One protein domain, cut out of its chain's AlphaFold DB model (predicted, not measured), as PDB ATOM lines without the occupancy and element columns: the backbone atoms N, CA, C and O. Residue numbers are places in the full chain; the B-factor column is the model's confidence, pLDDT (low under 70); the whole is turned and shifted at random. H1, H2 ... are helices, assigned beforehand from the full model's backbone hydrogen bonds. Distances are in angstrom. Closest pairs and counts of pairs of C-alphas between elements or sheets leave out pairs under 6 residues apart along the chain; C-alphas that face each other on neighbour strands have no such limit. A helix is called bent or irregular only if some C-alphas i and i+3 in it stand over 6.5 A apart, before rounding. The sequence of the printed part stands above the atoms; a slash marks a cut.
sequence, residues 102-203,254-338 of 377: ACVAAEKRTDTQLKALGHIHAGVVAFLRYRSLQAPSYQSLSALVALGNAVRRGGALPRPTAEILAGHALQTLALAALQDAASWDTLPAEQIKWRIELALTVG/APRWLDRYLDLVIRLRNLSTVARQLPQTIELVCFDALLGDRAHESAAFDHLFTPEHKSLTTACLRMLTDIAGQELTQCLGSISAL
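What this domain is: This is residues 102 to 203 and 254 to 338 of the 377 residues of an uncharacterized protein of Mycobacterium avium subsp. hominissuis (UniProt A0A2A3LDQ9). One long helix, H4, runs through the core of a closely built body, and seven helices, H1, H2, H3, H6, H8, H10 and H11, pack round it, while H5, H7 and H9 lie farther out. H8 runs beside it on one side and H3 on the opposite side; the hairpin of H10 and H11 crosses it on one face, with H2 on the other; H1 crosses its first end and H6 its last, with H5 beyond. The printed part has 187 residues with eleven named helices, H1 to H11 in order, and no named strand: all helix, mostly crossed in packing. It is compact, with a radius of gyration of the C-alphas of 15.9 A, and spans 44 by 42 by 25 A.

Where its parts are: H1, residues 102 to 117, begins at C-alpha 102 (49.187, 7.013, 0.150) and is 22.0 A long. H2 is residues 122 to 131, and H3, residues 137 to 154, is 25.9 A long. H4, residues 161 to 183, begins at C-alpha 161 (45.417, 3.135, 11.830) and is 33.0 A long. H5 is 189 to 202, H6 258 to 270, H7 272 to 275, H8 278 to 291 and H9 299 to 304. H10, residues 307 to 324, is 25.3 A long. H11, residues 326 to 337, ends at C-alpha 337 (38.965, 22.196, 5.889). H9 and H11 are irregular: C-alphas 300 and 303 are 7.6 A apart, C-alphas 331 and 334 7.1 A.

How they stand to each other: H4 is the hub, touching seven helices. It touches H8 at a shallow tilt of 6 degrees, opposite ways; their closest C-alphas, Gly 167 and Cys 286, are 5.2 A apart. H3 touches it with residues 137 to 144 alone, a hairpin at 25 degrees, closest at the C-alphas of Ser 137 and Ala 176, 4.0 A. H10 and H11, a hairpin at 10 degrees, have their closest C-alphas at Thr 321 and Thr 329, 5.8 A. H1 touches residues 161 to 164 of H4 alone, about perpendicular at 76 degrees, the closest C-alphas being Thr 110 and Thr 161, 4.7 A. H2 touches H3 and H4, H5 touches H3, H6 touches H4 and H10, H7 touches H10, and H9 only just touches H8, with 3 pairs of C-alphas within 8 A. Every O i to N i+4 pair is within hydrogen-bond range in H2, H3, H4, H5, H6 and H10, against 10 of 12 in H1, 7 of 10 in H8, 0 of 2 in H9 and 1 of 8 in H11; O i to N i+3 pairs within range are 2 of 3 in H9 and 6 of 9 in H11.

The domain as a whole: The C-alphas of Val 202 and Ala 299 are farthest apart, 46.3 A. Residues 204 to 253 are not printed, and C-alphas 203 and 254 are 13.3 A apart across this cut. Of the links printed whole, none is long. Mean pLDDT of the printed part is 92.7; no printed residue is under 70.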
ATOM      1  N   ALA A 102      49.260   6.731  -1.279       96.81
ATOM      2  CA  ALA A 102      49.187   7.013   0.150       96.81
ATOM      3  C   ALA A 102      48.242   6.043   0.866       96.81
ATOM      4  O   ALA A 102      48.583   5.566   1.953       96.81
ATOM      5  N   CYS A 103      47.112   5.687   0.244       97.44
ATOM      6  CA  CYS A 103      46.175   4.693   0.771       97.44
ATOM      7  C   CYS A 103      46.835   3.322   0.941       97.44
ATOM      8  O   CYS A 103      46.845   2.773   2.042       97.44
ATOM      9  N   VAL A 104      47.491   2.811  -0.104       96.94
ATOM     10  CA  VAL A 104      48.201   1.521  -0.076       96.94
ATOM     11  C   VAL A 104      49.277   1.513   1.015       96.94
ATOM     12  O   VAL A 104      49.399   0.556   1.789       96.94
ATOM     13  N   ALA A 105      50.055   2.594   1.127       97.50
ATOM     14  CA  ALA A 105      51.077   2.724   2.161       97.50
ATOM     15  C   ALA A 105      50.484   2.832   3.578       97.50
ATOM     16  O   ALA A 105      51.094   2.360   4.545       97.50
ATOM     17  N   ALA A 106      49.326   3.474   3.727       97.75
ATOM     18  CA  ALA A 106      48.613   3.586   4.990       97.75
ATOM     19  C   ALA A 106      48.026   2.236   5.418       97.75
ATOM     20  O   ALA A 106      48.347   1.780   6.512       97.75
ATOM     21  N   GLU A 107      47.294   1.546   4.541       96.62
ATOM     22  CA  GLU A 107      46.708   0.223   4.787       96.62
ATOM     23  C   GLU A 107      47.772  -0.801   5.212       96.62
ATOM     24  O   GLU A 107      47.638  -1.460   6.248       96.62
ATOM     25  N   LYS A 108      48.906  -0.858   4.497       96.38
ATOM     26  CA  LYS A 108      50.028  -1.748   4.841       96.38
ATOM     27  C   LYS A 108      50.608  -1.458   6.231       96.38
ATOM     28  O   LYS A 108      50.986  -2.376   6.969       96.38
ATOM     29  N   ARG A 109      50.712  -0.179   6.607       97.06
ATOM     30  CA  ARG A 109      51.169   0.223   7.949       97.06
ATOM     31  C   ARG A 109      50.123  -0.107   9.011       97.06
ATOM     32  O   ARG A 109      50.496  -0.610  10.071       97.06
ATOM     33  N   THR A 110      48.844   0.103   8.718       96.62
ATOM     34  CA  THR A 110      47.725  -0.257   9.592       96.62
ATOM     35  C   THR A 110      47.711  -1.751   9.904       96.62
ATOM     36  O   THR A 110      47.596  -2.116  11.069       96.62
ATOM     37  N   ASP A 111      47.959  -2.623   8.925       95.06
ATOM     38  CA  ASP A 111      48.051  -4.075   9.157       95.06
ATOM     39  C   ASP A 111      49.171  -4.459  10.127       95.06
ATOM     40  O   ASP A 111      49.044  -5.405  10.908       95.06
ATOM     41  N   THR A 112      50.277  -3.719  10.096       94.38
ATOM     42  CA  THR A 112      51.392  -3.927  11.025       94.38
ATOM     43  C   THR A 112      51.028  -3.440  12.428       94.38
ATOM     44  O   THR A 112      51.277  -4.142  13.405       94.38
ATOM     45  N   GLN A 113      50.397  -2.269  12.534       95.00
ATOM     46  CA  GLN A 113      49.990  -1.670  13.809       95.00
ATOM     47  C   GLN A 113      48.880  -2.470  14.504       95.00
ATOM     48  O   GLN A 113      48.950  -2.693  15.712       95.00
ATOM     49  N   LEU A 114      47.892  -2.971  13.758       93.19
ATOM     50  CA  LEU A 114      46.774  -3.753  14.297       93.19
ATOM     51  C   LEU A 114      47.222  -5.035  15.002       93.19
ATOM     52  O   LEU A 114      46.642  -5.399  16.025       93.19
ATOM     53  N   LYS A 115      48.289  -5.682  14.515       90.56
ATOM     54  CA  LYS A 115      48.878  -6.865  15.167       90.56
ATOM     55  C   LYS A 115      49.357  -6.574  16.592       90.56
ATOM     56  O   LYS A 115      49.373  -7.485  17.410       90.56
ATOM     57  N   ALA A 116      49.728  -5.325  16.888       88.12
ATOM     58  CA  ALA A 116      50.226  -4.911  18.196       88.12
ATOM     59  C   ALA A 116      49.131  -4.392  19.148       88.12
ATOM     60  O   ALA A 116      49.346  -4.380  20.355       88.12
ATOM     61  N   LEU A 117      47.966  -3.963  18.641       86.94
ATOM     62  CA  LEU A 117      46.933  -3.319  19.466       86.94
ATOM     63  C   LEU A 117      46.162  -4.311  20.353       86.94
ATOM     64  O   LEU A 117      45.805  -3.960  21.474       86.94
ATOM     65  N   GLY A 118      45.902  -5.538  19.889       82.56
ATOM     66  CA  GLY A 118      45.319  -6.646  20.672       82.56
ATOM     67  C   GLY A 118      43.860  -6.488  21.146       82.56
ATOM     68  O   GLY A 118      43.162  -7.484  21.310       82.56
ATOM     69  N   HIS A 119      43.365  -5.263  21.331       87.94
ATOM     70  CA  HIS A 119      42.016  -4.957  21.825       87.94
ATOM     71  C   HIS A 119      40.974  -4.765  20.711       87.94
ATOM     72  O   HIS A 119      39.773  -4.773  20.984       87.94
ATOM     73  N   ILE A 120      41.412  -4.600  19.457       90.88
ATOM     74  CA  ILE A 120      40.536  -4.549  18.281       90.88
ATOM     75  C   ILE A 120      40.502  -5.932  17.642       90.88
ATOM     76  O   ILE A 120      41.515  -6.444  17.170       90.88
ATOM     77  N   HIS A 121      39.316  -6.531  17.597       89.81
ATOM     78  CA  HIS A 121      39.140  -7.852  17.013       89.81
ATOM     79  C   HIS A 121      39.336  -7.813  15.489       89.81
ATOM     80  O   HIS A 121      38.662  -7.053  14.788       89.81
ATOM     81  N   ALA A 122      40.196  -8.689  14.958       90.56
ATOM     82  CA  ALA A 122      40.499  -8.759  13.524       90.56
ATOM     83  C   ALA A 122      39.245  -8.959  12.655       90.56
ATOM     84  O   ALA A 122      39.151  -8.412  11.560       90.56
ATOM     85  N   GLY A 123      38.242  -9.682  13.169       90.75
ATOM     86  CA  GLY A 123      36.962  -9.867  12.483       90.75
ATOM     87  C   GLY A 123      36.168  -8.572  12.279       90.75
ATOM     88  O   GLY A 123      35.517  -8.439  11.249       90.75
ATOM     89  N   VAL A 124      36.249  -7.605  13.203       92.38
ATOM     90  CA  VAL A 124      35.583  -6.295  13.044       92.38
ATOM     91  C   VAL A 124      36.295  -5.479  11.971       92.38
ATOM     92  O   VAL A 124      35.645  -4.930  11.089       92.38
ATOM     93  N   VAL A 125      37.632  -5.466  11.980       94.00
ATOM     94  CA  VAL A 125      38.421  -4.782  10.943       94.00
ATOM     95  C   VAL A 125      38.142  -5.374   9.561       94.00
ATOM     96  O   VAL A 125      37.828  -4.641   8.627       94.00
ATOM     97  N   ALA A 126      38.201  -6.702   9.431       92.69
ATOM     98  CA  ALA A 126      37.916  -7.387   8.174       92.69
ATOM     99  C   ALA A 126      36.469  -7.159   7.709       92.69
ATOM    100  O   ALA A 126      36.213  -7.034   6.511       92.69
ATOM    101  N   PHE A 127      35.518  -7.078   8.646       94.56
ATOM    102  CA  PHE A 127      34.145  -6.726   8.316       94.56
ATOM    103  C   PHE A 127      34.066  -5.321   7.714       94.56
ATOM    104  O   PHE A 127      33.537  -5.180   6.618       94.56
ATOM    105  N   LEU A 128      34.622  -4.311   8.385       95.25
ATOM    106  CA  LEU A 128      34.544  -2.915   7.940       95.25
ATOM    107  C   LEU A 128      35.218  -2.688   6.586       95.25
ATOM    108  O   LEU A 128      34.672  -1.958   5.767       95.25
ATOM    109  N   ARG A 129      36.359  -3.345   6.346       92.06
ATOM    110  CA  ARG A 129      37.113  -3.218   5.093       92.06
ATOM    111  C   ARG A 129      36.450  -3.900   3.900       92.06
ATOM    112  O   ARG A 129      36.547  -3.401   2.787       92.06
ATOM    113  N   TYR A 130      35.830  -5.063   4.116       87.88
ATOM    114  CA  TYR A 130      35.451  -5.943   3.005       87.88
ATOM    115  C   TYR A 130      33.985  -6.377   3.031       87.88
ATOM    116  O   TYR A 130      33.345  -6.460   1.985       87.88
ATOM    117  N   ARG A 131      33.433  -6.699   4.208       88.69
ATOM    118  CA  ARG A 131      32.091  -7.306   4.311       88.69
ATOM    119  C   ARG A 131      30.975  -6.276   4.417       88.69
ATOM    120  O   ARG A 131      29.876  -6.554   3.948       88.69
ATOM    121  N   SER A 132      31.251  -5.101   4.972       91.56
ATOM    122  CA  SER A 132      30.305  -3.985   5.112       91.56
ATOM    123  C   SER A 132      29.654  -3.590   3.780       91.56
ATOM    124  O   SER A 132      28.473  -3.261   3.744       91.56
ATOM    125  N   LEU A 133      30.390  -3.719   2.668       88.06
ATOM    126  CA  LEU A 133      29.938  -3.423   1.301       88.06
ATOM    127  C   LEU A 133      28.751  -4.299   0.844       88.06
ATOM    128  O   LEU A 133      27.976  -3.932  -0.045       88.06
ATOM    129  N   GLN A 134      28.604  -5.479   1.445       85.75
ATOM    130  CA  GLN A 134      27.578  -6.470   1.106       85.75
ATOM    131  C   GLN A 134      26.641  -6.764   2.282       85.75
ATOM    132  O   GLN A 134      25.580  -7.354   2.090       85.75
ATOM    133  N   ALA A 135      27.015  -6.344   3.489       89.00
ATOM    134  CA  ALA A 135      26.241  -6.580   4.689       89.00
ATOM    135  C   ALA A 135      24.967  -5.716   4.723       89.00
ATOM    136  O   ALA A 135      24.958  -4.595   4.195       89.00
ATOM    137  N   PRO A 136      23.898  -6.216   5.364       89.25
ATOM    138  CA  PRO A 136      22.732  -5.403   5.669       89.25
ATOM    139  C   PRO A 136      23.078  -4.318   6.700       89.25
ATOM    140  O   PRO A 136      23.967  -4.496   7.541       89.25
ATOM    141  N   SER A 137      22.331  -3.216   6.662       92.56
ATOM    142  CA  SER A 137      22.536  -2.022   7.496       92.56
ATOM    143  C   SER A 137      22.730  -2.323   8.985       92.56
ATOM    144  O   SER A 137      23.679  -1.830   9.590       92.56
ATOM    145  N   TYR A 138      21.911  -3.193   9.579       89.25
ATOM    146  CA  TYR A 138      22.004  -3.517  11.007       89.25
ATOM    147  C   TYR A 138      23.335  -4.179  11.406       89.25
ATOM    148  O   TYR A 138      23.868  -3.874  12.470       89.25
ATOM    149  N   GLN A 139      23.917  -5.042  10.561       91.75
ATOM    150  CA  GLN A 139      25.226  -5.651  10.846       91.75
ATOM    151  C   GLN A 139      26.328  -4.598  10.797       91.75
ATOM    152  O   GLN A 139      27.232  -4.606  11.631       91.75
ATOM    153  N   SER A 140      26.220  -3.670   9.845       95.38
ATOM    154  CA  SER A 140      27.111  -2.520   9.736       95.38
ATOM    155  C   SER A 140      27.043  -1.646  10.987       95.38
ATOM    156  O   SER A 140      28.078  -1.380  11.590       95.38
ATOM    157  N   LEU A 141      25.845  -1.287  11.452       95.06
ATOM    158  CA  LEU A 141      25.664  -0.517  12.686       95.06
ATOM    159  C   LEU A 141      26.217  -1.249  13.922       95.06
ATOM    160  O   LEU A 141      26.963  -0.655  14.702       95.06
ATOM    161  N   SER A 142      25.943  -2.548  14.070       91.06
ATOM    162  CA  SER A 142      26.498  -3.367  15.158       91.06
ATOM    163  C   SER A 142      28.029  -3.421  15.134       91.06
ATOM    164  O   SER A 142      28.671  -3.318  16.182       91.06
ATOM    165  N   ALA A 143      28.641  -3.535  13.950       94.31
ATOM    166  CA  ALA A 143      30.094  -3.521  13.802       94.31
ATOM    167  C   ALA A 143      30.706  -2.167  14.200       94.31
ATOM    168  O   ALA A 143      31.769  -2.141  14.824       94.31
ATOM    169  N   LEU A 144      30.028  -1.052  13.905       96.50
ATOM    170  CA  LEU A 144      30.453   0.288  14.324       96.50
ATOM    171  C   LEU A 144      30.395   0.458  15.847       96.50
ATOM    172  O   LEU A 144      31.347   0.966  16.439       96.50
ATOM    173  N   VAL A 145      29.331  -0.029  16.495       93.25
ATOM    174  CA  VAL A 145      29.231  -0.054  17.966       93.25
ATOM    175  C   VAL A 145      30.352  -0.906  18.569       93.25
ATOM    176  O   VAL A 145      31.019  -0.487  19.519       93.25
ATOM    177  N   ALA A 146      30.603  -2.089  18.003       92.19
ATOM    178  CA  ALA A 146      31.671  -2.976  18.454       92.19
ATOM    179  C   ALA A 146      33.058  -2.328  18.312       92.19
ATOM    180  O   ALA A 146      33.868  -2.418  19.239       92.19
ATOM    181  N   LEU A 147      33.315  -1.636  17.195       95.06
ATOM    182  CA  LEU A 147      34.545  -0.875  16.989       95.06
ATOM    183  C   LEU A 147      34.684   0.238  18.033       95.06
ATOM    184  O   LEU A 147      35.711   0.303  18.704       95.06
ATOM    185  N   GLY A 148      33.656   1.068  18.227       94.44
ATOM    186  CA  GLY A 148      33.693   2.152  19.213       94.44
ATOM    187  C   GLY A 148      33.940   1.656  20.640       94.44
ATOM    188  O   GLY A 148      34.717   2.237  21.396       94.44
ATOM    189  N   ASN A 149      33.348   0.518  21.011       92.38
ATOM    190  CA  ASN A 149      33.612  -0.143  22.292       92.38
ATOM    191  C   ASN A 149      35.048  -0.670  22.412       92.38
ATOM    192  O   ASN A 149      35.603  -0.700  23.511       92.38
ATOM    193  N   ALA A 150      35.650  -1.140  21.319       92.38
ATOM    194  CA  ALA A 150      37.041  -1.576  21.312       92.38
ATOM    195  C   ALA A 150      37.995  -0.382  21.474       92.38
ATOM    196  O   ALA A 150      38.863  -0.419  22.343       92.38
ATOM    197  N   VAL A 151      37.777   0.696  20.714       93.44
ATOM    198  CA  VAL A 151      38.604   1.913  20.765       93.44
ATOM    199  C   VAL A 151      38.542   2.571  22.143       93.44
ATOM    200  O   VAL A 151      39.583   2.823  22.741       93.44
ATOM    201  N   ARG A 152      37.347   2.747  22.724       91.50
ATOM    202  CA  ARG A 152      37.205   3.323  24.077       91.50
ATOM    203  C   ARG A 152      37.925   2.523  25.164       91.50
ATOM    204  O   ARG A 152      38.376   3.103  26.144       91.50
ATOM    205  N   ARG A 153      38.042   1.200  25.005       88.62
ATOM    206  CA  ARG A 153      38.780   0.337  25.945       88.62
ATOM    207  C   ARG A 153      40.293   0.390  25.742       88.62
ATOM    208  O   ARG A 153      41.026   0.249  26.713       88.62
ATOM    209  N   GLY A 154      40.747   0.542  24.500       83.88
ATOM    210  CA  GLY A 154      42.165   0.515  24.140       83.88
ATOM    211  C   GLY A 154      42.866   1.872  24.111       83.88
ATOM    212  O   GLY A 154      44.093   1.910  24.077       83.88
ATOM    213  N   GLY A 155      42.114   2.973  24.145       80.25
ATOM    214  CA  GLY A 155      42.650   4.330  24.105       80.25
ATOM    215  C   GLY A 155      42.941   4.825  22.685       80.25
ATOM    216  O   GLY A 155      42.299   4.424  21.715       80.25
ATOM    217  N   ALA A 156      43.893   5.755  22.568       84.00
ATOM    218  CA  ALA A 156      44.192   6.432  21.310       84.00
ATOM    219  C   ALA A 156      44.811   5.485  20.269       84.00
ATOM    220  O   ALA A 156      45.771   4.764  20.548       84.00
ATOM    221  N   LEU A 157      44.300   5.541  19.038       91.69
ATOM    222  CA  LEU A 157      44.837   4.772  17.919       91.69
ATOM    223  C   LEU A 157      46.029   5.494  17.272       91.69
ATOM    224  O   LEU A 157      45.966   6.706  17.046       91.69
ATOM    225  N   PRO A 158      47.107   4.775  16.910       94.00
ATOM    226  CA  PRO A 158      48.219   5.370  16.185       94.00
ATOM    227  C   PRO A 158      47.805   5.749  14.758       94.00
ATOM    228  O   PRO A 158      46.926   5.129  14.156       94.00
ATOM    229  N   ARG A 159      48.490   6.731  14.168       93.38
ATOM    230  CA  ARG A 159      48.402   6.990  12.724       93.38
ATOM    231  C   ARG A 159      49.302   6.010  11.955       93.38
ATOM    232  O   ARG A 159      50.406   5.726  12.430       93.38
ATOM    233  N   PRO A 160      48.881   5.491  10.788       95.75
ATOM    234  CA  PRO A 160      47.641   5.809  10.064       95.75
ATOM    235  C   PRO A 160      46.425   4.940  10.450       95.75
ATOM    236  O   PRO A 160      45.352   5.122   9.886       95.75
ATOM    237  N   THR A 161      46.539   4.010  11.410       96.25
ATOM    238  CA  THR A 161      45.417   3.135  11.830       96.25
ATOM    239  C   THR A 161      44.151   3.902  12.202       96.25
ATOM    240  O   THR A 161      43.066   3.496  11.794       96.25
ATOM    241  N   ALA A 162      44.278   5.017  12.923       95.50
ATOM    242  CA  ALA A 162      43.141   5.872  13.252       95.50
ATOM    243  C   ALA A 162      42.405   6.374  11.995       95.50
ATOM    244  O   ALA A 162      41.184   6.296  11.930       95.50
ATOM    245  N   GLU A 163      43.142   6.868  10.996       97.00
ATOM    246  CA  GLU A 163      42.596   7.444   9.756       97.00
ATOM    247  C   GLU A 163      41.926   6.361   8.898       97.00
ATOM    248  O   GLU A 163      40.785   6.530   8.474       97.00
ATOM    249  N   ILE A 164      42.584   5.208   8.734       97.62
ATOM    250  CA  ILE A 164      42.056   4.073   7.966       97.62
ATOM    251  C   ILE A 164      40.788   3.501   8.606       97.62
ATOM    252  O   ILE A 164      39.769   3.355   7.930       97.62
ATOM    253  N   LEU A 165      40.808   3.189   9.908       97.12
ATOM    254  CA  LEU A 165      39.633   2.611  10.567       97.12
ATOM    255  C   LEU A 165      38.463   3.592  10.605       97.12
ATOM    256  O   LEU A 165      37.328   3.174  10.384       97.12
ATOM    257  N   ALA A 166      38.721   4.878  10.849       97.69
ATOM    258  CA  ALA A 166      37.673   5.889  10.836       97.69
ATOM    259  C   ALA A 166      37.092   6.089   9.426       97.69
ATOM    260  O   ALA A 166      35.875   6.199   9.294       97.69
ATOM    261  N   GLY A 167      37.923   6.066   8.376       98.06
ATOM    262  CA  GLY A 167      37.473   6.120   6.982       98.06
ATOM    263  C   GLY A 167      36.565   4.944   6.613       98.06
ATOM    264  O   GLY A 167      35.452   5.148   6.130       98.06
ATOM    265  N   HIS A 168      36.976   3.711   6.934       98.19
ATOM    266  CA  HIS A 168      36.153   2.512   6.701       98.19
ATOM    267  C   HIS A 168      34.868   2.514   7.530       98.19
ATOM    268  O   HIS A 168      33.819   2.076   7.057       98.19
ATOM    269  N   ALA A 169      34.923   3.026   8.759       98.38
ATOM    270  CA  ALA A 169      33.753   3.178   9.611       98.38
ATOM    271  C   ALA A 169      32.760   4.208   9.042       98.38
ATOM    272  O   ALA A 169      31.556   3.954   9.020       98.38
ATOM    273  N   LEU A 170      33.254   5.334   8.516       98.50
ATOM    274  CA  LEU A 170      32.423   6.348   7.865       98.50
ATOM    275  C   LEU A 170      31.783   5.809   6.581       98.50
ATOM    276  O   LEU A 170      30.580   5.985   6.386       98.50
ATOM    277  N   GLN A 171      32.551   5.089   5.759       97.81
ATOM    278  CA  GLN A 171      32.047   4.419   4.559       97.81
ATOM    279  C   GLN A 171      30.971   3.384   4.909       97.81
ATOM    280  O   GLN A 171      29.893   3.368   4.318       97.81
ATOM    281  N   THR A 172      31.226   2.558   5.926       98.38
ATOM    282  CA  THR A 172      30.278   1.552   6.425       98.38
ATOM    283  C   THR A 172      28.972   2.195   6.897       98.38
ATOM    284  O   THR A 172      27.891   1.707   6.561       98.38
ATOM    285  N   LEU A 173      29.051   3.303   7.641       98.44
ATOM    286  CA  LEU A 173      27.876   4.041   8.102       98.44
ATOM    287  C   LEU A 173      27.078   4.632   6.938       98.44
ATOM    288  O   LEU A 173      25.855   4.514   6.919       98.44
ATOM    289  N   ALA A 174      27.754   5.265   5.978       97.75
ATOM    290  CA  ALA A 174      27.095   5.855   4.820       97.75
ATOM    291  C   ALA A 174      26.360   4.788   4.001       97.75
ATOM    292  O   ALA A 174      25.197   4.976   3.656       97.75
ATOM    293  N   LEU A 175      26.990   3.635   3.762       96.62
ATOM    294  CA  LEU A 175      26.358   2.518   3.062       96.62
ATOM    295  C   LEU A 175      25.152   1.960   3.827       96.62
ATOM    296  O   LEU A 175      24.117   1.711   3.211       96.62
ATOM    297  N   ALA A 176      25.248   1.801   5.152       95.94
ATOM    298  CA  ALA A 176      24.121   1.372   5.981       95.94
ATOM    299  C   ALA A 176      22.942   2.355   5.884       95.94
ATOM    300  O   ALA A 176      21.817   1.947   5.598       95.94
ATOM    301  N   ALA A 177      23.220   3.654   6.024       96.56
ATOM    302  CA  ALA A 177      22.204   4.697   5.970       96.56
ATOM    303  C   ALA A 177      21.564   4.824   4.576       96.56
ATOM    304  O   ALA A 177      20.362   5.056   4.476       96.56
ATOM    305  N   LEU A 178      22.331   4.629   3.497       96.31
ATOM    306  CA  LEU A 178      21.806   4.599   2.127       96.31
ATOM    307  C   LEU A 178      20.893   3.392   1.884       96.31
ATOM    308  O   LEU A 178      19.838   3.550   1.273       96.31
ATOM    309  N   GLN A 179      21.265   2.208   2.382       93.50
ATOM    310  CA  GLN A 179      20.415   1.015   2.295       93.50
ATOM    311  C   GLN A 179      19.088   1.224   3.035       93.50
ATOM    312  O   GLN A 179      18.023   0.947   2.478       93.50
ATOM    313  N   ASP A 180      19.133   1.771   4.251       93.44
ATOM    314  CA  ASP A 180      17.919   2.074   5.005       93.44
ATOM    315  C   ASP A 180      17.095   3.162   4.304       93.44
ATOM    316  O   ASP A 180      15.882   3.010   4.177       93.44
ATOM    317  N   ALA A 181      17.729   4.196   3.741       93.94
ATOM    318  CA  ALA A 181      17.049   5.247   2.980       93.94
ATOM    319  C   ALA A 181      16.367   4.709   1.714       93.94
ATOM    320  O   ALA A 181      15.319   5.216   1.315       93.94
ATOM    321  N   ALA A 182      16.919   3.671   1.086       92.44
ATOM    322  CA  ALA A 182      16.285   2.990  -0.038       92.44
ATOM    323  C   ALA A 182      15.038   2.199   0.392       92.44
ATOM    324  O   ALA A 182      14.058   2.131  -0.353       92.44
ATOM    325  N   SER A 183      15.047   1.630   1.604       87.94
ATOM    326  CA  SER A 183      13.940   0.815   2.128       87.94
ATOM    327  C   SER A 183      12.660   1.614   2.418       87.94
ATOM    328  O   SER A 183      11.569   1.037   2.412       87.94
ATOM    329  N   TRP A 184      12.768   2.943   2.562       83.69
ATOM    330  CA  TRP A 184      11.636   3.871   2.726       83.69
ATOM    331  C   TRP A 184      10.623   3.826   1.576       83.69
ATOM    332  O   TRP A 184       9.466   4.182   1.770       83.69
ATOM    333  N   ASP A 185      11.018   3.362   0.386       78.69
ATOM    334  CA  ASP A 185      10.074   3.133  -0.720       78.69
ATOM    335  C   ASP A 185       9.036   2.047  -0.401       78.69
ATOM    336  O   ASP A 185       7.991   1.977  -1.045       78.69
ATOM    337  N   THR A 186       9.356   1.159   0.538       82.19
ATOM    338  CA  THR A 186       8.621  -0.089   0.778       82.19
ATOM    339  C   THR A 186       8.141  -0.253   2.212       82.19
ATOM    340  O   THR A 186       7.224  -1.036   2.447       82.19
ATOM    341  N   LEU A 187       8.734   0.472   3.164       82.12
ATOM    342  CA  LEU A 187       8.459   0.345   4.591       82.12
ATOM    343  C   LEU A 187       8.180   1.726   5.212       82.12
ATOM    344  O   LEU A 187       8.925   2.670   4.942       82.12
ATOM    345  N   PRO A 188       7.161   1.859   6.081       81.56
ATOM    346  CA  PRO A 188       6.979   3.048   6.909       81.56
ATOM    347  C   PRO A 188       8.163   3.280   7.860       81.56
ATOM    348  O   PRO A 188       8.787   2.328   8.333       81.56
ATOM    349  N   ALA A 189       8.412   4.542   8.219       76.62
ATOM    350  CA  ALA A 189       9.513   4.950   9.099       76.62
ATOM    351  C   ALA A 189       9.544   4.195  10.441       76.62
ATOM    352  O   ALA A 189      10.590   3.692  10.847       76.62
ATOM    353  N   GLU A 190       8.383   4.044  11.085       82.56
ATOM    354  CA  GLU A 190       8.236   3.306  12.350       82.56
ATOM    355  C   GLU A 190       8.654   1.837  12.220       82.56
ATOM    356  O   GLU A 190       9.256   1.260  13.123       82.56
ATOM    357  N   GLN A 191       8.386   1.223  11.066       83.12
ATOM    358  CA  GLN A 191       8.764  -0.163  10.821       83.12
ATOM    359  C   GLN A 191      10.274  -0.299  10.607       83.12
ATOM    360  O   GLN A 191      10.869  -1.273  11.062       83.12
ATOM    361  N   ILE A 192      10.902   0.674   9.945       81.50
ATOM    362  CA  ILE A 192      12.359   0.719   9.776       81.50
ATOM    363  C   ILE A 192      13.034   0.882  11.139       81.50
ATOM    364  O   ILE A 192      13.927   0.102  11.467       81.50
ATOM    365  N   LYS A 193      12.548   1.823  11.961       84.81
ATOM    366  CA  LYS A 193      13.000   2.019  13.344       84.81
ATOM    367  C   LYS A 193      12.934   0.717  14.135       84.81
ATOM    368  O   LYS A 193      13.963   0.237  14.599       84.81
ATOM    369  N   TRP A 194      11.752   0.108  14.200       82.44
ATOM    370  CA  TRP A 194      11.532  -1.134  14.938       82.44
ATOM    371  C   TRP A 194      12.438  -2.278  14.459       82.44
ATOM    372  O   TRP A 194      13.004  -3.006  15.274       82.44
ATOM    373  N   ARG A 195      12.630  -2.427  13.139       84.62
ATOM    374  CA  ARG A 195      13.519  -3.459  12.577       84.62
ATOM    375  C   ARG A 195      14.974  -3.237  12.976       84.62
ATOM    376  O   ARG A 195      15.650  -4.209  13.303       84.62
ATOM    377  N   ILE A 196      15.455  -1.994  12.952       83.69
ATOM    378  CA  ILE A 196      16.826  -1.670  13.360       83.69
ATOM    379  C   ILE A 196      16.996  -1.889  14.866       83.69
ATOM    380  O   ILE A 196      17.960  -2.538  15.257       83.69
ATOM    381  N   GLU A 197      16.061  -1.420  15.700       84.12
ATOM    382  CA  GLU A 197      16.076  -1.660  17.154       84.12
ATOM    383  C   GLU A 197      16.178  -3.148  17.458       84.12
ATOM    384  O   GLU A 197      17.101  -3.588  18.143       84.12
ATOM    385  N   LEU A 198      15.273  -3.932  16.873       81.38
ATOM    386  CA  LEU A 198      15.250  -5.370  17.056       81.38
ATOM    387  C   LEU A 198      16.574  -6.000  16.619       81.38
ATOM    388  O   LEU A 198      17.170  -6.760  17.379       81.38
ATOM    389  N   ALA A 199      17.074  -5.655  15.434       83.06
ATOM    390  CA  ALA A 199      18.297  -6.233  14.900       83.06
ATOM    391  C   ALA A 199      19.554  -5.871  15.706       83.06
ATOM    392  O   ALA A 199      20.446  -6.706  15.850       83.06
ATOM    393  N   LEU A 200      19.630  -4.657  16.255       80.25
ATOM    394  CA  LEU A 200      20.723  -4.245  17.140       80.25
ATOM    395  C   LEU A 200      20.670  -4.963  18.494       80.25
ATOM    396  O   LEU A 200      21.715  -5.180  19.105       80.25
ATOM    397  N   THR A 201      19.477  -5.356  18.939       77.12
ATOM    398  CA  THR A 201      19.279  -6.077  20.196       77.12
ATOM    399  C   THR A 201      19.501  -7.585  20.062       77.12
ATOM    400  O   THR A 201      20.256  -8.164  20.840       77.12
ATOM    401  N   VAL A 202      18.833  -8.244  19.109       74.44
ATOM    402  CA  VAL A 202      18.833  -9.716  18.989       74.44
ATOM    403  C   VAL A 202      19.716 -10.239  17.853       74.44
ATOM    404  O   VAL A 202      19.813 -11.444  17.659       74.44
ATOM    405  N   GLY A 203      20.380  -9.350  17.111       73.19
ATOM    406  CA  GLY A 203      21.307  -9.691  16.028       73.19
ATOM    407  C   GLY A 203      20.660  -9.833  14.648       73.19
ATOM    408  O   GLY A 203      21.383  -9.852  13.653       73.19
ATOM    409  N   ALA A 254      16.545   0.752  23.365       72.06
ATOM    410  CA  ALA A 254      16.947   1.323  22.087       72.06
ATOM    411  C   ALA A 254      18.202   2.205  22.255       72.06
ATOM    412  O   ALA A 254      18.301   2.981  23.218       72.06
ATOM    413  N   PRO A 255      19.175   2.136  21.330       83.81
ATOM    414  CA  PRO A 255      20.348   2.993  21.400       83.81
ATOM    415  C   PRO A 255      19.964   4.476  21.344       83.81
ATOM    416  O   PRO A 255      19.227   4.909  20.462       83.81
ATOM    417  N   ARG A 256      20.541   5.296  22.233       88.38
ATOM    418  CA  ARG A 256      20.251   6.748  22.350       88.38
ATOM    419  C   ARG A 256      20.510   7.570  21.079       88.38
ATOM    420  O   ARG A 256      20.151   8.745  21.011       88.38
ATOM    421  N   TRP A 257      21.233   7.000  20.126       92.38
ATOM    422  CA  TRP A 257      21.607   7.626  18.865       92.38
ATOM    423  C   TRP A 257      20.666   7.250  17.712       92.38
ATOM    424  O   TRP A 257      20.775   7.839  16.640       92.38
ATOM    425  N   LEU A 258      19.741   6.303  17.910       90.94
ATOM    426  CA  LEU A 258      18.945   5.736  16.826       90.94
ATOM    427  C   LEU A 258      18.005   6.751  16.164       90.94
ATOM    428  O   LEU A 258      17.939   6.795  14.942       90.94
ATOM    429  N   ASP A 259      17.326   7.599  16.937       91.19
ATOM    430  CA  ASP A 259      16.437   8.613  16.352       91.19
ATOM    431  C   ASP A 259      17.212   9.576  15.436       91.19
ATOM    432  O   ASP A 259      16.795   9.854  14.316       91.19
ATOM    433  N   ARG A 260      18.422   9.980  15.848       94.38
ATOM    434  CA  ARG A 260      19.306  10.825  15.023       94.38
ATOM    435  C   ARG A 260      19.833  10.092  13.789       94.38
ATOM    436  O   ARG A 260      20.074  10.717  12.756       94.38
ATOM    437  N   TYR A 261      19.994   8.773  13.873       95.38
ATOM    438  CA  TYR A 261      20.312   7.950  12.710       95.38
ATOM    439  C   TYR A 261      19.158   7.940  11.704       95.38
ATOM    440  O   TYR A 261      19.394   8.095  10.508       95.38
ATOM    441  N   LEU A 262      17.912   7.844  12.166       92.69
ATOM    442  CA  LEU A 262      16.745   7.923  11.287       92.69
ATOM    443  C   LEU A 262      16.612   9.305  10.637       92.69
ATOM    444  O   LEU A 262      16.317   9.381   9.445       92.69
ATOM    445  N   ASP A 263      16.927  10.384  11.356       93.81
ATOM    446  CA  ASP A 263      16.999  11.728  10.770       93.81
ATOM    447  C   ASP A 263      18.040  11.805   9.641       93.81
ATOM    448  O   ASP A 263      17.787  12.407   8.591       93.81
ATOM    449  N   LEU A 264      19.207  11.168   9.815       96.56
ATOM    450  CA  LEU A 264      20.213  11.049   8.755       96.56
ATOM    451  C   LEU A 264      19.658  10.273   7.554       96.56
ATOM    452  O   LEU A 264      19.803  10.733   6.423       96.56
ATOM    453  N   VAL A 265      19.006   9.135   7.787       95.12
ATOM    454  CA  VAL A 265      18.383   8.313   6.737       95.12
ATOM    455  C   VAL A 265      17.364   9.130   5.931       95.12
ATOM    456  O   VAL A 265      17.429   9.164   4.699       95.12
ATOM    457  N   ILE A 266      16.478   9.868   6.609       92.94
ATOM    458  CA  ILE A 266      15.495  10.770   5.986       92.94
ATOM    459  C   ILE A 266      16.195  11.850   5.165       92.94
ATOM    460  O   ILE A 266      15.810  12.148   4.033       92.94
ATOM    461  N   ARG A 267      17.254  12.440   5.718       95.31
ATOM    462  CA  ARG A 267      18.015  13.485   5.044       95.31
ATOM    463  C   ARG A 267      18.678  12.984   3.763       95.31
ATOM    464  O   ARG A 267      18.609  13.677   2.748       95.31
ATOM    465  N   LEU A 268      19.294  11.802   3.794       95.94
ATOM    466  CA  LEU A 268      19.876  11.171   2.606       95.94
ATOM    467  C   LEU A 268      18.799  10.879   1.564       95.94
ATOM    468  O   LEU A 268      19.010  11.134   0.380       95.94
ATOM    469  N   ARG A 269      17.621  10.418   2.004       93.19
ATOM    470  CA  ARG A 269      16.487  10.179   1.112       93.19
ATOM    471  C   ARG A 269      16.028  11.454   0.406       93.19
ATOM    472  O   ARG A 269      15.847  11.438  -0.809       93.19
ATOM    473  N   ASN A 270      15.881  12.549   1.145       92.94
ATOM    474  CA  ASN A 270      15.450  13.841   0.603       92.94
ATOM    475  C   ASN A 270      16.473  14.461  -0.361       92.94
ATOM    476  O   ASN A 270      16.104  15.255  -1.223       92.94
ATOM    477  N   LEU A 271      17.751  14.096  -0.232       94.69
ATOM    478  CA  LEU A 271      18.853  14.579  -1.066       94.69
ATOM    479  C   LEU A 271      19.440  13.457  -1.935       94.69
ATOM    480  O   LEU A 271      20.655  13.393  -2.128       94.69
ATOM    481  N   SER A 272      18.595  12.568  -2.471       95.00
ATOM    482  CA  SER A 272      19.037  11.314  -3.100       95.00
ATOM    483  C   SER A 272      20.021  11.490  -4.264       95.00
ATOM    484  O   SER A 272      20.968  10.714  -4.389       95.00
ATOM    485  N   THR A 273      19.855  12.538  -5.081       93.50
ATOM    486  CA  THR A 273      20.751  12.853  -6.210       93.50
ATOM    487  C   THR A 273      22.204  13.044  -5.777       93.50
ATOM    488  O   THR A 273      23.105  12.645  -6.514       93.50
ATOM    489  N   VAL A 274      22.414  13.628  -4.592       95.25
ATOM    490  CA  VAL A 274      23.728  13.861  -3.972       95.25
ATOM    491  C   VAL A 274      24.127  12.646  -3.136       95.25
ATOM    492  O   VAL A 274      25.239  12.141  -3.238       95.25
ATOM    493  N   ALA A 275      23.201  12.115  -2.334       97.12
ATOM    494  CA  ALA A 275      23.466  11.016  -1.410       97.12
ATOM    495  C   ALA A 275      23.974   9.745  -2.113       97.12
ATOM    496  O   ALA A 275      24.846   9.067  -1.580       97.12
ATOM    497  N   ARG A 276      23.505   9.449  -3.333       96.62
ATOM    498  CA  ARG A 276      23.993   8.306  -4.127       96.62
ATOM    499  C   ARG A 276      25.497   8.364  -4.446       96.62
ATOM    500  O   ARG A 276      26.105   7.330  -4.682       96.62
ATOM    501  N   GLN A 277      26.088   9.563  -4.455       96.81
ATOM    502  CA  GLN A 277      27.509   9.803  -4.741       96.81
ATOM    503  C   GLN A 277      28.369   9.838  -3.469       96.81
ATOM    504  O   GLN A 277      29.597   9.796  -3.537       96.81
ATOM    505  N   LEU A 278      27.727   9.858  -2.297       96.62
ATOM    506  CA  LEU A 278      28.383   9.987  -1.002       96.62
ATOM    507  C   LEU A 278      29.460   8.921  -0.727       96.62
ATOM    508  O   LEU A 278      30.495   9.303  -0.183       96.62
ATOM    509  N   PRO A 279      29.302   7.636  -1.112       96.31
ATOM    510  CA  PRO A 279      30.359   6.642  -0.922       96.31
ATOM    511  C   PRO A 279      31.660   7.000  -1.651       96.31
ATOM    512  O   PRO A 279      32.738   6.770  -1.114       96.31
ATOM    513  N   GLN A 280      31.573   7.593  -2.846       96.56
ATOM    514  CA  GLN A 280      32.748   8.018  -3.608       96.56
ATOM    515  C   GLN A 280      33.338   9.319  -3.046       96.56
ATOM    516  O   GLN A 280      34.555   9.466  -2.965       96.56
ATOM    517  N   THR A 281      32.494  10.253  -2.594       97.88
ATOM    518  CA  THR A 281      32.964  11.444  -1.870       97.88
ATOM    519  C   THR A 281      33.742  11.051  -0.614       97.88
ATOM    520  O   THR A 281      34.836  11.563  -0.396       97.88
ATOM    521  N   ILE A 282      33.206  10.142   0.207       98.00
ATOM    522  CA  ILE A 282      33.883   9.651   1.416       98.00
ATOM    523  C   ILE A 282      35.182   8.942   1.045       98.00
ATOM    524  O   ILE A 282      36.183   9.151   1.724       98.00
ATOM    525  N   GLU A 283      35.197   8.164  -0.039       96.94
ATOM    526  CA  GLU A 283      36.415   7.515  -0.510       96.94
ATOM    527  C   GLU A 283      37.529   8.532  -0.804       96.94
ATOM    528  O   GLU A 283      38.617   8.444  -0.237       96.94
ATOM    529  N   LEU A 284      37.240   9.536  -1.634       98.19
ATOM    530  CA  LEU A 284      38.204  10.577  -2.002       98.19
ATOM    531  C   LEU A 284      38.609  11.438  -0.804       98.19
ATOM    532  O   LEU A 284      39.757  11.842  -0.666       98.19
ATOM    533  N   VAL A 285      37.685  11.723   0.103       98.06
ATOM    534  CA  VAL A 285      37.997  12.497   1.301       98.06
ATOM    535  C   VAL A 285      38.902  11.693   2.238       98.06
ATOM    536  O   VAL A 285      39.977  12.160   2.604       98.06
ATOM    537  N   CYS A 286      38.491  10.487   2.628       98.12
ATOM    538  CA  CYS A 286      39.148   9.716   3.681       98.12
ATOM    539  C   CYS A 286      40.390   8.965   3.209       98.12
ATOM    540  O   CYS A 286      41.347   8.866   3.972       98.12
ATOM    541  N   PHE A 287      40.376   8.425   1.990       98.19
ATOM    542  CA  PHE A 287      41.438   7.555   1.485       98.19
ATOM    543  C   PHE A 287      42.341   8.224   0.447       98.19
ATOM    544  O   PHE A 287      43.370   7.648   0.114       98.19
ATOM    545  N   ASP A 288      42.005   9.425  -0.032       98.06
ATOM    546  CA  ASP A 288      42.883  10.219  -0.901       98.06
ATOM    547  C   ASP A 288      43.372  11.473  -0.154       98.06
ATOM    548  O   ASP A 288      44.508  11.517   0.325       98.06
ATOM    549  N   ALA A 289      42.482  12.443   0.069       97.50
ATOM    550  CA  ALA A 289      42.829  13.756   0.609       97.50
ATOM    551  C   ALA A 289      43.458  13.698   2.009       97.50
ATOM    552  O   ALA A 289      44.516  14.281   2.250       97.50
ATOM    553  N   LEU A 290      42.826  12.987   2.952       96.81
ATOM    554  CA  LEU A 290      43.312  12.920   4.334       96.81
ATOM    555  C   LEU A 290      44.611  12.125   4.496       96.81
ATOM    556  O   LEU A 290      45.333  12.345   5.467       96.81
ATOM    557  N   LEU A 291      44.920  11.232   3.555       96.69
ATOM    558  CA  LEU A 291      46.170  10.470   3.550       96.69
ATOM    559  C   LEU A 291      47.299  11.201   2.809       96.69
ATOM    560  O   LEU A 291      48.452  10.777   2.891       96.69
ATOM    561  N   GLY A 292      46.988  12.330   2.162       95.19
ATOM    562  CA  GLY A 292      47.949  13.221   1.517       95.19
ATOM    563  C   GLY A 292      48.077  13.050   0.004       95.19
ATOM    564  O   GLY A 292      48.926  13.719  -0.590       95.19
ATOM    565  N   ASP A 293      47.254  12.205  -0.620       96.94
ATOM    566  CA  ASP A 293      47.141  12.145  -2.078       96.94
ATOM    567  C   ASP A 293      46.307  13.330  -2.606       96.94
ATOM    568  O   ASP A 293      45.620  14.038  -1.863       96.94
ATOM    569  N   ARG A 294      46.426  13.597  -3.912       96.62
ATOM    570  CA  ARG A 294      45.835  14.772  -4.579       96.62
ATOM    571  C   ARG A 294      44.924  14.425  -5.749       96.62
ATOM    572  O   ARG A 294      44.527  15.318  -6.494       96.62
ATOM    573  N   ALA A 295      44.578  13.155  -5.947       96.69
ATOM    574  CA  ALA A 295      43.696  12.789  -7.050       96.69
ATOM    575  C   ALA A 295      42.305  13.425  -6.886       96.69
ATOM    576  O   ALA A 295      41.698  13.826  -7.878       96.69
ATOM    577  N   HIS A 296      41.852  13.620  -5.643       95.75
ATOM    578  CA  HIS A 296      40.627  14.344  -5.295       95.75
ATOM    579  C   HIS A 296      40.598  15.817  -5.758       95.75
ATOM    580  O   HIS A 296      39.531  16.430  -5.786       95.75
ATOM    581  N   GLU A 297      41.740  16.418  -6.106       95.69
ATOM    582  CA  GLU A 297      41.831  17.781  -6.656       95.69
ATOM    583  C   GLU A 297      41.536  17.827  -8.165       95.69
ATOM    584  O   GLU A 297      41.394  18.908  -8.731       95.69
ATOM    585  N   SER A 298      41.437  16.672  -8.831       94.88
ATOM    586  CA  SER A 298      41.111  16.606 -10.255       94.88
ATOM    587  C   SER A 298      39.723  17.182 -10.541       94.88
ATOM    588  O   SER A 298      38.748  16.823  -9.878       94.88
ATOM    589  N   ALA A 299      39.611  17.970 -11.618       92.38
ATOM    590  CA  ALA A 299      38.340  18.513 -12.112       92.38
ATOM    591  C   ALA A 299      37.293  17.422 -12.407       92.38
ATOM    592  O   ALA A 299      36.083  17.655 -12.391       92.38
ATOM    593  N   ALA A 300      37.757  16.191 -12.633       92.38
ATOM    594  CA  ALA A 300      36.924  15.008 -12.743       92.38
ATOM    595  C   ALA A 300      35.970  14.814 -11.549       92.38
ATOM    596  O   ALA A 300      34.849  14.327 -11.711       92.38
ATOM    597  N   PHE A 301      36.399  15.212 -10.354       95.50
ATOM    598  CA  PHE A 301      35.680  14.996  -9.105       95.50
ATOM    599  C   PHE A 301      34.988  16.249  -8.567       95.50
ATOM    600  O   PHE A 301      34.363  16.167  -7.519       95.50
ATOM    601  N   ASP A 302      35.007  17.383  -9.273       94.31
ATOM    602  CA  ASP A 302      34.387  18.632  -8.795       94.31
ATOM    603  C   ASP A 302      32.908  18.461  -8.420       94.31
ATOM    604  O   ASP A 302      32.427  19.020  -7.436       94.31
ATOM    605  N   HIS A 303      32.198  17.601  -9.151       93.19
ATOM    606  CA  HIS A 303      30.806  17.255  -8.877       93.19
ATOM    607  C   HIS A 303      30.577  16.534  -7.534       93.19
ATOM    608  O   HIS A 303      29.438  16.481  -7.084       93.19
ATOM    609  N   LEU A 304      31.628  15.996  -6.902       95.94
ATOM    610  CA  LEU A 304      31.616  15.317  -5.597       95.94
ATOM    611  C   LEU A 304      32.033  16.241  -4.441       95.94
ATOM    612  O   LEU A 304      31.907  15.859  -3.276       95.94
ATOM    613  N   PHE A 305      32.530  17.442  -4.752       96.44
ATOM    614  CA  PHE A 305      33.058  18.425  -3.803       96.44
ATOM    615  C   PHE A 305      32.204  19.704  -3.798       96.44
ATOM    616  O   PHE A 305      32.708  20.815  -3.944       96.44
ATOM    617  N   THR A 306      30.891  19.539  -3.598       95.75
ATOM    618  CA  THR A 306      29.914  20.644  -3.492       95.75
ATOM    619  C   THR A 306      29.478  20.904  -2.038       95.75
ATOM    620  O   THR A 306      29.667  20.041  -1.165       95.75
ATOM    621  N   PRO A 307      28.824  22.043  -1.730       95.38
ATOM    622  CA  PRO A 307      28.334  22.328  -0.379       95.38
ATOM    623  C   PRO A 307      27.369  21.264   0.167       95.38
ATOM    624  O   PRO A 307      27.391  20.956   1.362       95.38
ATOM    625  N   GLU A 308      26.548  20.656  -0.692       95.56
ATOM    626  CA  GLU A 308      25.636  19.569  -0.333       95.56
ATOM    627  C   GLU A 308      26.408  18.318   0.096       95.56
ATOM    628  O   GLU A 308      26.107  17.741   1.144       95.56
ATOM    629  N   HIS A 309      27.452  17.945  -0.652       97.19
ATOM    630  CA  HIS A 309      28.334  16.828  -0.312       97.19
ATOM    631  C   HIS A 309      29.059  17.064   1.018       97.19
ATOM    632  O   HIS A 309      29.102  16.162   1.861       97.19
ATOM    633  N   LYS A 310      29.539  18.292   1.273       96.38
ATOM    634  CA  LYS A 310      30.099  18.675   2.583       96.38
ATOM    635  C   LYS A 310      29.084  18.464   3.697       96.38
ATOM    636  O   LYS A 310      29.408  17.913   4.751       96.38
ATOM    637  N   SER A 311      27.854  18.913   3.469       96.31
ATOM    638  CA  SER A 311      26.778  18.857   4.451       96.31
ATOM    639  C   SER A 311      26.388  17.421   4.804       96.31
ATOM    640  O   SER A 311      26.220  17.110   5.987       96.31
ATOM    641  N   LEU A 312      26.292  16.537   3.805       97.62
ATOM    642  CA  LEU A 312      26.000  15.116   4.007       97.62
ATOM    643  C   LEU A 312      27.170  14.380   4.666       97.62
ATOM    644  O   LEU A 312      26.961  13.693   5.662       97.62
ATOM    645  N   THR A 313      28.402  14.597   4.201       97.75
ATOM    646  CA  THR A 313      29.608  13.990   4.798       97.75
ATOM    647  C   THR A 313      29.756  14.390   6.268       97.75
ATOM    648  O   THR A 313      30.011  13.551   7.130       97.75
ATOM    649  N   THR A 314      29.502  15.663   6.590       97.25
ATOM    650  CA  THR A 314      29.517  16.166   7.972       97.25
ATOM    651  C   THR A 314      28.412  15.533   8.821       97.25
ATOM    652  O   THR A 314      28.634  15.233   9.994       97.25
ATOM    653  N   ALA A 315      27.221  15.316   8.256       98.00
ATOM    654  CA  ALA A 315      26.126  14.646   8.956       98.00
ATOM    655  C   ALA A 315      26.475  13.187   9.279       98.00
ATOM    656  O   ALA A 315      26.301  12.762  10.420       98.00
ATOM    657  N   CYS A 316      27.050  12.458   8.318       98.25
ATOM    658  CA  CYS A 316      27.564  11.108   8.541       98.25
ATOM    659  C   CYS A 316      28.673  11.091   9.598       98.25
ATOM    660  O   CYS A 316      28.645  10.243  10.481       98.25
ATOM    661  N   LEU A 317      29.608  12.047   9.584       98.19
ATOM    662  CA  LEU A 317      30.675  12.121  10.586       98.19
ATOM    663  C   LEU A 317      30.141  12.368  12.008       98.19
ATOM    664  O   LEU A 317      30.607  11.751  12.969       98.19
ATOM    665  N   ARG A 318      29.145  13.249  12.157       97.81
ATOM    666  CA  ARG A 318      28.468  13.477  13.447       97.81
ATOM    667  C   ARG A 318      27.769  12.211  13.931       97.81
ATOM    668  O   ARG A 318      27.945  11.823  15.080       97.81
ATOM    669  N   MET A 319      27.058  11.529  13.038       98.31
ATOM    670  CA  MET A 319      26.399  10.267  13.357       98.31
ATOM    671  C   MET A 319      27.408   9.168  13.726       98.31
ATOM    672  O   MET A 319      27.212   8.434  14.689       98.31
ATOM    673  N   LEU A 320      28.542   9.088  13.028       98.25
ATOM    674  CA  LEU A 320      29.608   8.157  13.388       98.25
ATOM    675  C   LEU A 320      30.173   8.465  14.778       98.25
ATOM    676  O   LEU A 320      30.438   7.543  15.540       98.25
ATOM    677  N   THR A 321      30.315   9.745  15.122       97.31
ATOM    678  CA  THR A 321      30.778  10.178  16.448       97.31
ATOM    679  C   THR A 321      29.804   9.739  17.543       97.31
ATOM    680  O   THR A 321      30.235   9.237  18.577       97.31
ATOM    681  N   ASP A 322      28.500   9.840  17.292       96.81
ATOM    682  CA  ASP A 322      27.455   9.390  18.218       96.81
ATOM    683  C   ASP A 322      27.435   7.864  18.426       96.81
ATOM    684  O   ASP A 322      27.087   7.395  19.511       96.81
ATOM    685  N   ILE A 323      27.796   7.086  17.398       95.56
ATOM    686  CA  ILE A 323      27.794   5.614  17.439       95.56
ATOM    687  C   ILE A 323      29.107   5.066  18.010       95.56
ATOM    688  O   ILE A 323      29.099   4.209  18.894       95.56
ATOM    689  N   ALA A 324      30.238   5.527  17.471       94.94
ATOM    690  CA  ALA A 324      31.554   4.937  17.689       94.94
ATOM    691  C   ALA A 324      32.464   5.764  18.616       94.94
ATOM    692  O   ALA A 324      33.495   5.257  19.055       94.94
ATOM    693  N   GLY A 325      32.075   6.993  18.962       94.25
ATOM    694  CA  GLY A 325      32.816   7.871  19.868       94.25
ATOM    695  C   GLY A 325      33.800   8.811  19.166       94.25
ATOM    696  O   GLY A 325      34.209   8.602  18.021       94.25
ATOM    697  N   GLN A 326      34.187   9.867  19.884       94.19
ATOM    698  CA  GLN A 326      35.083  10.914  19.385       94.19
ATOM    699  C   GLN A 326      36.526  10.420  19.223       94.19
ATOM    700  O   GLN A 326      37.251  10.906  18.358       94.19
ATOM    701  N   GLU A 327      36.939   9.426  20.008       92.62
ATOM    702  CA  GLU A 327      38.273   8.825  19.970       92.62
ATOM    703  C   GLU A 327      38.590   8.200  18.605       92.62
ATOM    704  O   GLU A 327      39.744   8.209  18.175       92.62
ATOM    705  N   LEU A 328      37.569   7.690  17.905       93.94
ATOM    706  CA  LEU A 328      37.699   7.204  16.532       93.94
ATOM    707  C   LEU A 328      37.619   8.356  15.522       93.94
ATOM    708  O   LEU A 328      38.392   8.388  14.570       93.94
ATOM    709  N   THR A 329      36.679   9.290  15.691       95.38
ATOM    710  CA  THR A 329      36.333  10.263  14.639       95.38
ATOM    711  C   THR A 329      37.182  11.528  14.630       95.38
ATOM    712  O   THR A 329      37.190  12.240  13.626       95.38
ATOM    713  N   GLN A 330      37.932  11.819  15.696       94.44
ATOM    714  CA  GLN A 330      38.727  13.046  15.808       94.44
ATOM    715  C   GLN A 330      39.718  13.230  14.646       94.44
ATOM    716  O   GLN A 330      39.926  14.356  14.193       94.44
ATOM    717  N   CYS A 331      40.308  12.145  14.131       93.62
ATOM    718  CA  CYS A 331      41.235  12.202  12.996       93.62
ATOM    719  C   CYS A 331      40.571  12.674  11.690       93.62
ATOM    720  O   CYS A 331      41.263  13.198  10.822       93.62
ATOM    721  N   LEU A 332      39.243  12.558  11.575       95.94
ATOM    722  CA  LEU A 332      38.454  13.014  10.430       95.94
ATOM    723  C   LEU A 332      37.991  14.474  10.565       95.94
ATOM    724  O   LEU A 332      37.304  14.991   9.688       95.94
ATOM    725  N   GLY A 333      38.351  15.177  11.644       91.25
ATOM    726  CA  GLY A 333      37.964  16.581  11.831       91.25
ATOM    727  C   GLY A 333      38.467  17.512  10.717       91.25
ATOM    728  O   GLY A 333      37.828  18.515  10.414       91.25
ATOM    729  N   SER A 334      39.566  17.157  10.049       92.38
ATOM    730  CA  SER A 334      40.142  17.905   8.924       92.38
ATOM    731  C   SER A 334      39.279  17.906   7.659       92.38
ATOM    732  O   SER A 334      39.500  18.754   6.796       92.38
ATOM    733  N   ILE A 335      38.250  17.052   7.555       94.31
ATOM    734  CA  ILE A 335      37.304  17.058   6.424       94.31
ATOM    735  C   ILE A 335      36.667  18.441   6.242       94.31
ATOM    736  O   ILE A 335      36.453  18.888   5.116       94.31
ATOM    737  N   SER A 336      36.398  19.166   7.334       90.50
ATOM    738  CA  SER A 336      35.784  20.495   7.253       90.50
ATOM    739  C   SER A 336      36.666  21.540   6.564       90.50
ATOM    740  O   SER A 336      36.126  22.550   6.103       90.50
ATOM    741  N   ALA A 337      37.984  21.313   6.515       93.00
ATOM    742  CA  ALA A 337      38.965  22.196   5.889       93.00
ATOM    743  C   ALA A 337      39.157  21.928   4.387       93.00
ATOM    744  O   ALA A 337      39.771  22.748   3.711       93.00
ATOM    745  N   LEU A 338      38.632  20.814   3.863       95.56
ATOM    746  CA  LEU A 338      38.667  20.535   2.430       95.56
ATOM    747  C   LEU A 338      37.766  21.504   1.658       95.56
ATOM    748  O   LEU A 338      36.726  21.967   2.153       95.56
TER     749      LEU A 338